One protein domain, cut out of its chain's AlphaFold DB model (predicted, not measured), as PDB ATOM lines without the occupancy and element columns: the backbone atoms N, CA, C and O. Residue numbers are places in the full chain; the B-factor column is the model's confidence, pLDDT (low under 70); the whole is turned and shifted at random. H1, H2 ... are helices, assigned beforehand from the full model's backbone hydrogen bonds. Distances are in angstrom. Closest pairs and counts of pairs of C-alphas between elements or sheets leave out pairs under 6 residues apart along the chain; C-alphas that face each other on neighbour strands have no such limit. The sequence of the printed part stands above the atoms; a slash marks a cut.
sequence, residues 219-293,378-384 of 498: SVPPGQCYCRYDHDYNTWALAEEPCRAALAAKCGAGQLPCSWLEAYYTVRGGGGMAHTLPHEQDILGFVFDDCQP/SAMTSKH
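What this domain is: This is residues 219 to 293 and 378 to 384 of the 498 residues of an uncharacterized protein of Monoraphidium neglectum (UniProt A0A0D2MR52). Two helices, H1 and H2, fold back on each other as a helical hairpin, and a third, H3, begins beside H2 and runs away from it at a steep tilt; a long stretch without named elements, residues 219 to 240, comes before them, and the short H4 is set off from the three other helices. Within that stretch, residues 229 to 230 pair antiparallel with residues 235 to 236, closing a small loop. The printed part has 82 residues, with four named helices in the order H1, H2, H3, H4 and no named strand; the class is all helix, though under half of the residues, 39 of 82, are in named elements. It is compact, with a radius of gyration of the C-alphas of 12.6 A, and its C-alphas span 38 by 30 by 19 A.

Where its parts are: The printed part begins at Ser 219, with its C-alpha at (338.930, 268.146, 543.517), and residues 219 to 240 hold no named element. H1, residues 241 to 252, starts at C-alpha 241 at (347.244, 251.818, 546.850) and measures 16.3 A from first to last C-alpha. H2, residues 258 to 268, measures 15.4 A. H3, residues 280 to 290, also measures 15.4 A and ends at C-alpha 290 at (339.396, 267.600, 549.573). After the cut comes H4, residues 378 to 382, with C-alpha 382 at (333.728, 260.884, 534.715).

How they stand to each other: H1 and H2 form a helical hairpin over a tight link of 5 residues. They run opposite ways at a shallow tilt of 28 degrees and touch, H1 with residues 247 to 252 alone; their closest C-alphas, those of Cys 251 and Cys 258, are 5.4 A apart. H2 and H3 touch as well, and their closest C-alphas are those of Tyr 264 and Glu 280, 6.6 A apart. Their lines stand at a steep tilt of 55 degrees, and they run opposite ways. H1 and H3 are apart. H4 is apart from H1, H2 and H3. In H1, H2, H3 and H4 every O i to N i+4 pair is within hydrogen-bond range.

The domain as a whole: The two C-alphas farthest apart are those of Met 273 and His 384, at 39.5 A. Residues 294 to 377 are cut out and not printed, and C-alphas 293 and 378 are 18.6 A apart across the cut. The link from H2 to H3 is long, with 11 residues. The mean pLDDT of the printed part is 85.6; the model's confidence is under 70 at residues 271 to 275 and residues 382 to 384.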
ATOM      1  N   SER A 219     339.795 268.202 542.335       76.44
ATOM      2  CA  SER A 219     338.930 268.146 543.517       76.44
ATOM      3  C   SER A 219     337.708 267.272 543.252       76.44
ATOM      4  O   SER A 219     337.163 267.265 542.142       76.44
ATOM      5  N   VAL A 220     337.301 266.502 544.252       83.12
ATOM      6  CA  VAL A 220     336.202 265.541 544.150       83.12
ATOM      7  C   VAL A 220     334.896 266.215 544.611       83.12
ATOM      8  O   VAL A 220     334.949 267.102 545.463       83.12
ATOM      9  N   PRO A 221     333.724 265.908 544.015       81.44
ATOM     10  CA  PRO A 221     332.454 266.443 544.505       81.44
ATOM     11  C   PRO A 221     332.225 266.102 545.989       81.44
ATOM     12  O   PRO A 221     332.699 265.054 546.435       81.44
ATOM     13  N   PRO A 222     331.474 266.928 546.744       78.31
ATOM     14  CA  PRO A 222     331.124 266.621 548.127       78.31
ATOM     15  C   PRO A 222     330.539 265.217 548.271       78.31
ATOM     16  O   PRO A 222     329.711 264.790 547.466       78.31
ATOM     17  N   GLY A 223     330.995 264.510 549.299       80.25
ATOM     18  CA  GLY A 223     330.585 263.153 549.610       80.25
ATOM     19  C   GLY A 223     331.243 262.059 548.784       80.25
ATOM     20  O   GLY A 223     331.160 260.902 549.173       80.25
ATOM     21  N   GLN A 224     331.977 262.382 547.719       88.50
ATOM     22  CA  GLN A 224     332.866 261.429 547.061       88.50
ATOM     23  C   GLN A 224     334.294 261.577 547.602       88.50
ATOM     24  O   GLN A 224     334.768 262.685 547.848       88.50
ATOM     25  N   CYS A 225     335.010 260.463 547.764       91.81
ATOM     26  CA  CYS A 225     336.420 260.496 548.150       91.81
ATOM     27  C   CYS A 225     337.263 259.459 547.412       91.81
ATOM     28  O   CYS A 225     336.837 258.330 547.175       91.81
ATOM     29  N   TYR A 226     338.502 259.837 547.099       92.88
ATOM     30  CA  TYR A 226     339.505 258.955 546.494       92.88
ATOM     31  C   TYR A 226     340.290 258.114 547.508       92.88
ATOM     32  O   TYR A 226     341.100 257.271 547.120       92.88
ATOM     33  N   CYS A 227     340.072 258.344 548.800       93.50
ATOM     34  CA  CYS A 227     340.561 257.517 549.891       93.50
ATOM     35  C   CYS A 227     339.364 256.851 550.563       93.50
ATOM     36  O   CYS A 227     338.337 257.486 550.787       93.50
ATOM     37  N   ARG A 228     339.470 255.559 550.878       92.31
ATOM     38  CA  ARG A 228     338.422 254.874 551.632       92.31
ATOM     39  C   ARG A 228     338.444 255.388 553.068       92.31
ATOM     40  O   ARG A 228     339.510 255.442 553.682       92.31
ATOM     41  N   TYR A 229     337.287 255.774 553.590       87.81
ATOM     42  CA  TYR A 229     337.154 256.083 555.007       87.81
ATOM     43  C   TYR A 229     336.977 254.778 555.781       87.81
ATOM     44  O   TYR A 229     336.068 254.000 555.490       87.81
ATOM     45  N   ASP A 230     337.862 254.519 556.734       85.56
ATOM     46  CA  ASP A 230     337.778 253.355 557.602       85.56
ATOM     47  C   ASP A 230     336.985 253.727 558.859       85.56
ATOM     48  O   ASP A 230     337.443 254.496 559.710       85.56
ATOM     49  N   HIS A 231     335.765 253.201 558.950       75.50
ATOM     50  CA  HIS A 231     334.869 253.465 560.071       75.50
ATOM     51  C   HIS A 231     335.338 252.805 561.372       75.50
ATOM     52  O   HIS A 231     335.053 253.346 562.437       75.50
ATOM     53  N   ASP A 232     336.080 251.695 561.306       78.00
ATOM     54  CA  ASP A 232     336.542 250.978 562.498       78.00
ATOM     55  C   ASP A 232     337.671 251.757 563.183       78.00
ATOM     56  O   ASP A 232     337.702 251.902 564.408       78.00
ATOM     57  N   TYR A 233     338.578 252.316 562.378       79.00
ATOM     58  CA  TYR A 233     339.719 253.102 562.861       79.00
ATOM     59  C   TYR A 233     339.490 254.607 562.832       79.00
ATOM     60  O   TYR A 233     340.372 255.365 563.240       79.00
ATOM     61  N   ASN A 234     338.313 255.046 562.390       75.56
ATOM     62  CA  ASN A 234     337.917 256.445 562.411       75.56
ATOM     63  C   ASN A 234     338.882 257.363 561.639       75.56
ATOM     64  O   ASN A 234     339.115 258.504 562.038       75.56
ATOM     65  N   THR A 235     339.462 256.856 560.550       85.44
ATOM     66  CA  THR A 235     340.514 257.535 559.787       85.44
ATOM     67  C   THR A 235     340.479 257.143 558.312       85.44
ATOM     68  O   THR A 235     339.835 256.174 557.916       85.44
ATOM     69  N   TRP A 236     341.194 257.889 557.479       89.44
ATOM     70  CA  TRP A 236     341.366 257.557 556.072       89.44
ATOM     71  C   TRP A 236     342.352 256.402 555.902       89.44
ATOM     72  O   TRP A 236     343.413 256.365 556.529       89.44
ATOM     73  N   ALA A 237     342.046 255.482 554.992       91.38
ATOM     74  CA  ALA A 237     342.903 254.356 554.654       91.38
ATOM     75  C   ALA A 237     344.100 254.794 553.780       91.38
ATOM     76  O   ALA A 237     344.283 254.337 552.654       91.38
ATOM     77  N   LEU A 238     344.960 255.671 554.315       92.50
ATOM     78  CA  LEU A 238     346.114 256.263 553.616       92.50
ATOM     79  C   LEU A 238     347.140 255.229 553.115       92.50
ATOM     80  O   LEU A 238     347.995 255.550 552.290       92.50
ATOM     81  N   ALA A 239     347.087 254.001 553.637       89.69
ATOM     82  CA  ALA A 239     347.944 252.890 553.220       89.69
ATOM     83  C   ALA A 239     347.551 252.304 551.866       89.69
ATOM     84  O   ALA A 239     348.380 251.671 551.215       89.69
ATOM     85  N   GLU A 240     346.278 252.428 551.502       91.94
ATOM     86  CA  GLU A 240     345.738 251.738 550.346       91.94
ATOM     87  C   GLU A 240     346.314 252.325 549.063       91.94
ATOM     88  O   GLU A 240     346.471 253.540 548.917       91.94
ATOM     89  N   GLU A 241     346.622 251.442 548.116       92.00
ATOM     90  CA  GLU A 241     347.244 251.818 546.850       92.00
ATOM     91  C   GLU A 241     346.432 252.876 546.073       92.00
ATOM     92  O   GLU A 241     347.047 253.851 545.632       92.00
ATOM     93  N   PRO A 242     345.083 252.809 545.985       91.75
ATOM     94  CA  PRO A 242     344.299 253.844 545.311       91.75
ATOM     95  C   PRO A 242     344.438 255.229 545.957       91.75
ATOM     96  O   PRO A 242     344.626 256.220 545.252       91.75
ATOM     97  N   CYS A 243     344.401 255.296 547.292       94.62
ATOM     98  CA  CYS A 243     344.558 256.547 548.036       94.62
ATOM     99  C   CYS A 243     345.975 257.109 547.854       94.62
ATOM    100  O   CYS A 243     346.150 258.287 547.538       94.62
ATOM    101  N   ARG A 244     347.000 256.252 547.953       94.62
ATOM    102  CA  ARG A 244     348.399 256.631 547.721       94.62
ATOM    103  C   ARG A 244     348.631 257.162 546.306       94.62
ATOM    104  O   ARG A 244     349.313 258.173 546.145       94.62
ATOM    105  N   ALA A 245     348.073 256.506 545.290       93.44
ATOM    106  CA  ALA A 245     348.186 256.934 543.897       93.44
ATOM    107  C   ALA A 245     347.510 258.295 543.663       93.44
ATOM    108  O   ALA A 245     348.080 259.162 542.999       93.44
ATOM    109  N   ALA A 246     346.335 258.510 544.257       93.88
ATOM    110  CA  ALA A 246     345.627 259.784 544.202       93.88
ATOM    111  C   ALA A 246     346.435 260.915 544.851       93.88
ATOM    112  O   ALA A 246     346.646 261.962 544.239       93.88
ATOM    113  N   LEU A 247     346.964 260.682 546.055       95.06
ATOM    114  CA  LEU A 247     347.811 261.643 546.757       95.06
ATOM    115  C   LEU A 247     349.083 261.955 545.961       95.06
ATOM    116  O   LEU A 247     349.439 263.121 545.818       95.06
ATOM    117  N   ALA A 248     349.728 260.952 545.360       94.50
ATOM    118  CA  ALA A 248     350.875 261.169 544.479       94.50
ATOM    119  C   ALA A 248     350.512 262.014 543.240       94.50
ATOM    120  O   ALA A 248     351.286 262.884 542.841       94.50
ATOM    121  N   ALA A 249     349.324 261.823 542.658       92.12
ATOM    122  CA  ALA A 249     348.842 262.658 541.556       92.12
ATOM    123  C   ALA A 249     348.587 264.110 541.999       92.12
ATOM    124  O   ALA A 249     348.999 265.049 541.316       92.12
ATOM    125  N   LYS A 250     347.977 264.307 543.175       92.75
ATOM    126  CA  LYS A 250     347.787 265.627 543.809       92.75
ATOM    127  C   LYS A 250     349.116 266.326 544.074       92.75
ATOM    128  O   LYS A 250     349.245 267.533 543.869       92.75
ATOM    129  N   CYS A 251     350.114 265.542 544.448       95.12
ATOM    130  CA  CYS A 251     351.483 265.975 544.621       95.12
ATOM    131  C   CYS A 251     352.126 266.486 543.336       95.12
ATOM    132  O   CYS A 251     352.623 267.607 543.284       95.12
ATOM    133  N   GLY A 252     352.058 265.682 542.269       92.31
ATOM    134  CA  GLY A 252     352.566 266.061 540.949       92.31
ATOM    135  C   GLY A 252     351.858 267.289 540.371       92.31
ATOM    136  O   GLY A 252     352.442 268.017 539.573       92.31
ATOM    137  N   ALA A 253     350.626 267.553 540.813       90.00
ATOM    138  CA  ALA A 253     349.870 268.759 540.487       90.00
ATOM    139  C   ALA A 253     350.170 269.966 541.401       90.00
ATOM    140  O   ALA A 253     349.575 271.025 541.207       90.00
ATOM    141  N   GLY A 254     351.050 269.824 542.398       91.69
ATOM    142  CA  GLY A 254     351.429 270.891 543.329       91.69
ATOM    143  C   GLY A 254     350.374 271.244 544.384       91.69
ATOM    144  O   GLY A 254     350.477 272.303 544.993       91.69
ATOM    145  N   GLN A 255     349.360 270.397 544.604       92.06
ATOM    146  CA  GLN A 255     348.318 270.625 545.626       92.06
ATOM    147  C   GLN A 255     348.737 270.163 547.018       92.06
ATOM    148  O   GLN A 255     348.244 270.678 548.014       92.06
ATOM    149  N   LEU A 256     349.641 269.187 547.073       94.25
ATOM    150  CA  LEU A 256     350.169 268.608 548.296       94.25
ATOM    151  C   LEU A 256     351.702 268.570 548.191       94.25
ATOM    152  O   LEU A 256     352.211 268.139 547.155       94.25
ATOM    153  N   PRO A 257     352.465 269.011 549.206       96.00
ATOM    154  CA  PRO A 257     353.923 268.968 549.145       96.00
ATOM    155  C   PRO A 257     354.464 267.537 549.024       96.00
ATOM    156  O   PRO A 257     354.160 266.671 549.847       96.00
ATOM    157  N   CYS A 258     355.331 267.286 548.038       96.38
ATOM    158  CA  CYS A 258     355.874 265.937 547.813       96.38
ATOM    159  C   CYS A 258     356.837 265.452 548.872       96.38
ATOM    160  O   CYS A 258     356.855 264.257 549.160       96.38
ATOM    161  N   SER A 259     357.507 266.374 549.552       96.06
ATOM    162  CA  SER A 259     358.283 266.058 550.744       96.06
ATOM    163  C   SER A 259     357.425 265.469 551.869       96.06
ATOM    164  O   SER A 259     357.910 264.610 552.600       96.06
ATOM    165  N   TRP A 260     356.154 265.876 552.009       95.69
ATOM    166  CA  TRP A 260     355.267 265.334 553.045       95.69
ATOM    167  C   TRP A 260     354.902 263.881 552.753       95.69
ATOM    168  O   TRP A 260     355.068 263.019 553.614       95.69
ATOM    169  N   LEU A 261     354.468 263.593 551.521       95.38
ATOM    170  CA  LEU A 261     354.129 262.229 551.108       95.38
ATOM    171  C   LEU A 261     355.337 261.294 551.129       95.38
ATOM    172  O   LEU A 261     355.221 260.154 551.576       95.38
ATOM    173  N   GLU A 262     356.486 261.759 550.642       94.69
ATOM    174  CA  GLU A 262     357.712 260.969 550.634       94.69
ATOM    175  C   GLU A 262     358.132 260.611 552.062       94.69
ATOM    176  O   GLU A 262     358.344 259.432 552.352       94.69
ATOM    177  N   ALA A 263     358.161 261.580 552.982       92.94
ATOM    178  CA  ALA A 263     358.487 261.330 554.384       92.94
ATOM    179  C   ALA A 263     357.494 260.358 555.048       92.94
ATOM    180  O   ALA A 263     357.913 259.418 555.729       92.94
ATOM    181  N   TYR A 264     356.191 260.533 554.804       92.81
ATOM    182  CA  TYR A 264     355.143 259.662 555.336       92.81
ATOM    183  C   TYR A 264     355.302 258.207 554.865       92.81
ATOM    184  O   TYR A 264     355.359 257.276 555.675       92.81
ATOM    185  N   TYR A 265     355.416 257.987 553.551       92.62
ATOM    186  CA  TYR A 265     355.453 256.637 552.982       92.62
ATOM    187  C   TYR A 265     356.807 255.938 553.129       92.62
ATOM    188  O   TYR A 265     356.836 254.708 553.200       92.62
ATOM    189  N   THR A 266     357.911 256.683 553.224       90.06
ATOM    190  CA  THR A 266     359.245 256.098 553.435       90.06
ATOM    191  C   THR A 266     359.362 255.474 554.826       90.06
ATOM    192  O   THR A 266     359.826 254.344 554.956       90.06
ATOM    193  N   VAL A 267     358.870 256.153 555.870       83.44
ATOM    194  CA  VAL A 267     358.900 255.631 557.251       83.44
ATOM    195  C   VAL A 267     357.907 254.482 557.441       83.44
ATOM    196  O   VAL A 267     358.207 253.500 558.123       83.44
ATOM    197  N   ARG A 268     356.736 254.554 556.797       75.31
ATOM    198  CA  ARG A 268     355.705 253.512 556.894       75.31
ATOM    199  C   ARG A 268     356.171 252.160 556.345       75.31
ATOM    200  O   ARG A 268     355.826 251.128 556.917       75.31
ATOM    201  N   GLY A 269     356.993 252.159 555.291       74.44
ATOM    202  CA  GLY A 269     357.612 250.942 554.750       74.44
ATOM    203  C   GLY A 269     358.520 250.207 555.746       74.44
ATOM    204  O   GLY A 269     358.745 249.010 555.592       74.44
ATOM    205  N   GLY A 270     358.992 250.897 556.790       74.00
ATOM    206  CA  GLY A 270     359.821 250.341 557.863       74.00
ATOM    207  C   GLY A 270     359.055 249.823 559.087       74.00
ATOM    208  O   GLY A 270     359.690 249.473 560.076       74.00
ATOM    209  N   GLY A 271     357.714 249.789 559.061       67.50
ATOM    210  CA  GLY A 271     356.907 249.292 560.186       67.50
ATOM    211  C   GLY A 271     356.697 250.293 561.331       67.50
ATOM    212  O   GLY A 271     356.427 249.883 562.458       67.50
ATOM    213  N   GLY A 272     356.823 251.600 561.070       62.56
ATOM    214  CA  GLY A 272     356.519 252.642 562.057       62.56
ATOM    215  C   GLY A 272     355.060 252.601 562.539       62.56
ATOM    216  O   GLY A 272     354.149 252.293 561.768       62.56
ATOM    217  N   MET A 273     354.827 252.925 563.816       60.28
ATOM    218  CA  MET A 273     353.470 253.031 564.367       60.28
ATOM    219  C   MET A 273     352.727 254.219 563.738       60.28
ATOM    220  O   MET A 273     353.279 255.320 563.672       60.28
ATOM    221  N   ALA A 274     351.479 253.993 563.304       58.31
ATOM    222  CA  ALA A 274     350.686 254.921 562.487       58.31
ATOM    223  C   ALA A 274     350.698 256.368 563.014       58.31
ATOM    224  O   ALA A 274     351.077 257.266 562.281       58.31
ATOM    225  N   HIS A 275     350.473 256.563 564.318       60.56
ATOM    226  CA  HIS A 275     350.340 257.884 564.961       60.56
ATOM    227  C   HIS A 275     351.637 258.698 565.117       60.56
ATOM    228  O   HIS A 275     351.652 259.729 565.788       60.56
ATOM    229  N   THR A 276     352.753 258.211 564.576       71.44
ATOM    230  CA  THR A 276     354.068 258.872 564.657       71.44
ATOM    231  C   THR A 276     354.676 259.125 563.286       71.44
ATOM    232  O   THR A 276     355.840 259.515 563.182       71.44
ATOM    233  N   LEU A 277     353.902 258.891 562.224       81.69
ATOM    234  CA  LEU A 277     354.391 259.078 560.872       81.69
ATOM    235  C   LEU A 277     354.566 260.580 560.580       81.69
ATOM    236  O   LEU A 277     353.693 261.384 560.922       81.69
ATOM    237  N   PRO A 278     355.683 260.981 559.946       87.94
ATOM    238  CA  PRO A 278     355.905 262.370 559.569       87.94
ATOM    239  C   PRO A 278     354.750 262.885 558.713       87.94
ATOM    240  O   PRO A 278     354.317 262.194 557.792       87.94
ATOM    241  N   HIS A 279     354.273 264.095 559.003       92.88
ATOM    242  CA  HIS A 279     353.217 264.769 558.239       92.88
ATOM    243  C   HIS A 279     351.878 264.018 558.139       92.88
ATOM    244  O   HIS A 279     351.049 264.367 557.305       92.88
ATOM    245  N   GLU A 280     351.614 263.015 558.988       90.88
ATOM    246  CA  GLU A 280     350.336 262.289 558.958       90.88
ATOM    247  C   GLU A 280     349.141 263.233 559.135       90.88
ATOM    248  O   GLU A 280     348.194 263.176 558.358       90.88
ATOM    249  N   GLN A 281     349.201 264.129 560.123       89.81
ATOM    250  CA  GLN A 281     348.121 265.081 560.401       89.81
ATOM    251  C   GLN A 281     347.932 266.087 559.262       89.81
ATOM    252  O   GLN A 281     346.801 266.443 558.948       89.81
ATOM    253  N   ASP A 282     349.021 266.492 558.606       92.69
ATOM    254  CA  ASP A 282     348.970 267.404 557.464       92.69
ATOM    255  C   ASP A 282     348.295 266.730 556.256       92.69
ATOM    256  O   ASP A 282     347.441 267.320 555.595       92.69
ATOM    257  N   ILE A 283     348.635 265.462 555.993       93.94
ATOM    258  CA  ILE A 283     348.030 264.663 554.920       93.94
ATOM    259  C   ILE A 283     346.562 264.370 555.231       93.94
ATOM    260  O   ILE A 283     345.721 264.492 554.345       93.94
ATOM    261  N   LEU A 284     346.233 264.004 556.473       90.88
ATOM    262  CA  LEU A 284     344.847 263.789 556.888       90.88
ATOM    263  C   LEU A 284     344.032 265.075 556.749       90.88
ATOM    264  O   LEU A 284     342.955 265.023 556.169       90.88
ATOM    265  N   GLY A 285     344.555 266.215 557.210       90.12
ATOM    266  CA  GLY A 285     343.917 267.522 557.047       90.12
ATOM    267  C   GLY A 285     343.654 267.851 555.579       90.12
ATOM    268  O   GLY A 285     342.533 268.199 555.221       90.12
ATOM    269  N   PHE A 286     344.643 267.622 554.711       92.44
ATOM    270  CA  PHE A 286     344.472 267.773 553.266       92.44
ATOM    271  C   PHE A 286     343.370 266.864 552.702       92.44
ATOM    272  O   PHE A 286     342.524 267.323 551.939       92.44
ATOM    273  N   VAL A 287     343.358 265.580 553.077       92.31
ATOM    274  CA  VAL A 287     342.319 264.641 552.627       92.31
ATOM    275  C   VAL A 287     340.948 265.064 553.146       92.31
ATOM    276  O   VAL A 287     339.992 264.989 552.390       92.31
ATOM    277  N   PHE A 288     340.826 265.554 554.380       88.38
ATOM    278  CA  PHE A 288     339.557 266.070 554.900       88.38
ATOM    279  C   PHE A 288     339.048 267.288 554.122       88.38
ATOM    280  O   PHE A 288     337.853 267.372 553.842       88.38
ATOM    281  N   ASP A 289     339.937 268.207 553.748       88.19
ATOM    282  CA  ASP A 289     339.561 269.398 552.982       88.19
ATOM    283  C   ASP A 289     339.107 269.064 551.553       88.19
ATOM    284  O   ASP A 289     338.231 269.748 551.011       88.19
ATOM    285  N   ASP A 290     339.694 268.028 550.945       89.12
ATOM    286  CA  ASP A 290     339.396 267.600 549.573       89.12
ATOM    287  C   ASP A 290     338.281 266.541 549.494       89.12
ATOM    288  O   ASP A 290     337.582 266.451 548.488       89.12
ATOM    289  N   CYS A 291     338.082 265.771 550.566       89.19
ATOM    290  CA  CYS A 291     337.023 264.782 550.738       89.19
ATOM    291  C   CYS A 291     336.058 265.217 551.845       89.19
ATOM    292  O   CYS A 291     336.022 264.638 552.935       89.19
ATOM    293  N   GLN A 292     335.250 266.237 551.562       85.94
ATOM    294  CA  GLN A 292     334.185 266.643 552.478       85.94
ATOM    295  C   GLN A 292     333.072 265.581 552.487       85.94
ATOM    296  O   GLN A 292     332.705 265.102 551.413       85.94
ATOM    297  N   PRO A 293     332.533 265.188 553.656       85.06
ATOM    298  CA  PRO A 293     331.423 264.245 553.721       85.06
ATOM    299  C   PRO A 293     330.175 264.839 553.066       85.06
ATOM    300  O   PRO A 293     330.012 266.059 552.992       85.06
ATOM    301  N   SER A 378     338.788 256.726 538.169       82.56
ATOM    302  CA  SER A 378     337.371 256.768 537.791       82.56
ATOM    303  C   SER A 378     336.760 258.159 537.988       82.56
ATOM    304  O   SER A 378     336.011 258.625 537.128       82.56
ATOM    305  N   ALA A 379     337.121 258.845 539.079       77.50
ATOM    306  CA  ALA A 379     336.672 260.209 539.364       77.50
ATOM    307  C   ALA A 379     337.187 261.223 538.326       77.50
ATOM    308  O   ALA A 379     336.488 262.168 537.962       77.50
ATOM    309  N   MET A 380     338.404 261.015 537.816       74.69
ATOM    310  CA  MET A 380     338.983 261.875 536.783       74.69
ATOM    311  C   MET A 380     338.386 261.601 535.397       74.69
ATOM    312  O   MET A 380     338.244 262.532 534.608       74.69
ATOM    313  N   THR A 381     338.003 260.357 535.089       74.81
ATOM    314  CA  THR A 381     337.376 260.024 533.798       74.81
ATOM    315  C   THR A 381     335.937 260.525 533.679       74.81
ATOM    316  O   THR A 381     335.562 261.000 532.611       74.81
ATOM    317  N   SER A 382     335.147 260.492 534.758       65.69
ATOM    318  CA  SER A 382     333.728 260.884 534.715       65.69
ATOM    319  C   SER A 382     333.515 262.380 534.457       65.69
ATOM    320  O   SER A 382     332.537 262.762 533.825       65.69
ATOM    321  N   LYS A 383     334.455 263.243 534.866       62.28
ATOM    322  CA  LYS A 383     334.407 264.689 534.571       62.28
ATOM    323  C   LYS A 383     334.732 265.042 533.115       62.28
ATOM    324  O   LYS A 383     334.531 266.188 532.718       62.28
ATOM    325  N   HIS A 384     335.266 264.099 532.338       57.31
ATOM    326  CA  HIS A 384     335.658 264.319 530.946       57.31
ATOM    327  C   HIS A 384     334.618 263.858 529.920       57.31
ATOM    328  O   HIS A 384     334.741 264.229 528.752       57.31
TER     329      HIS A 384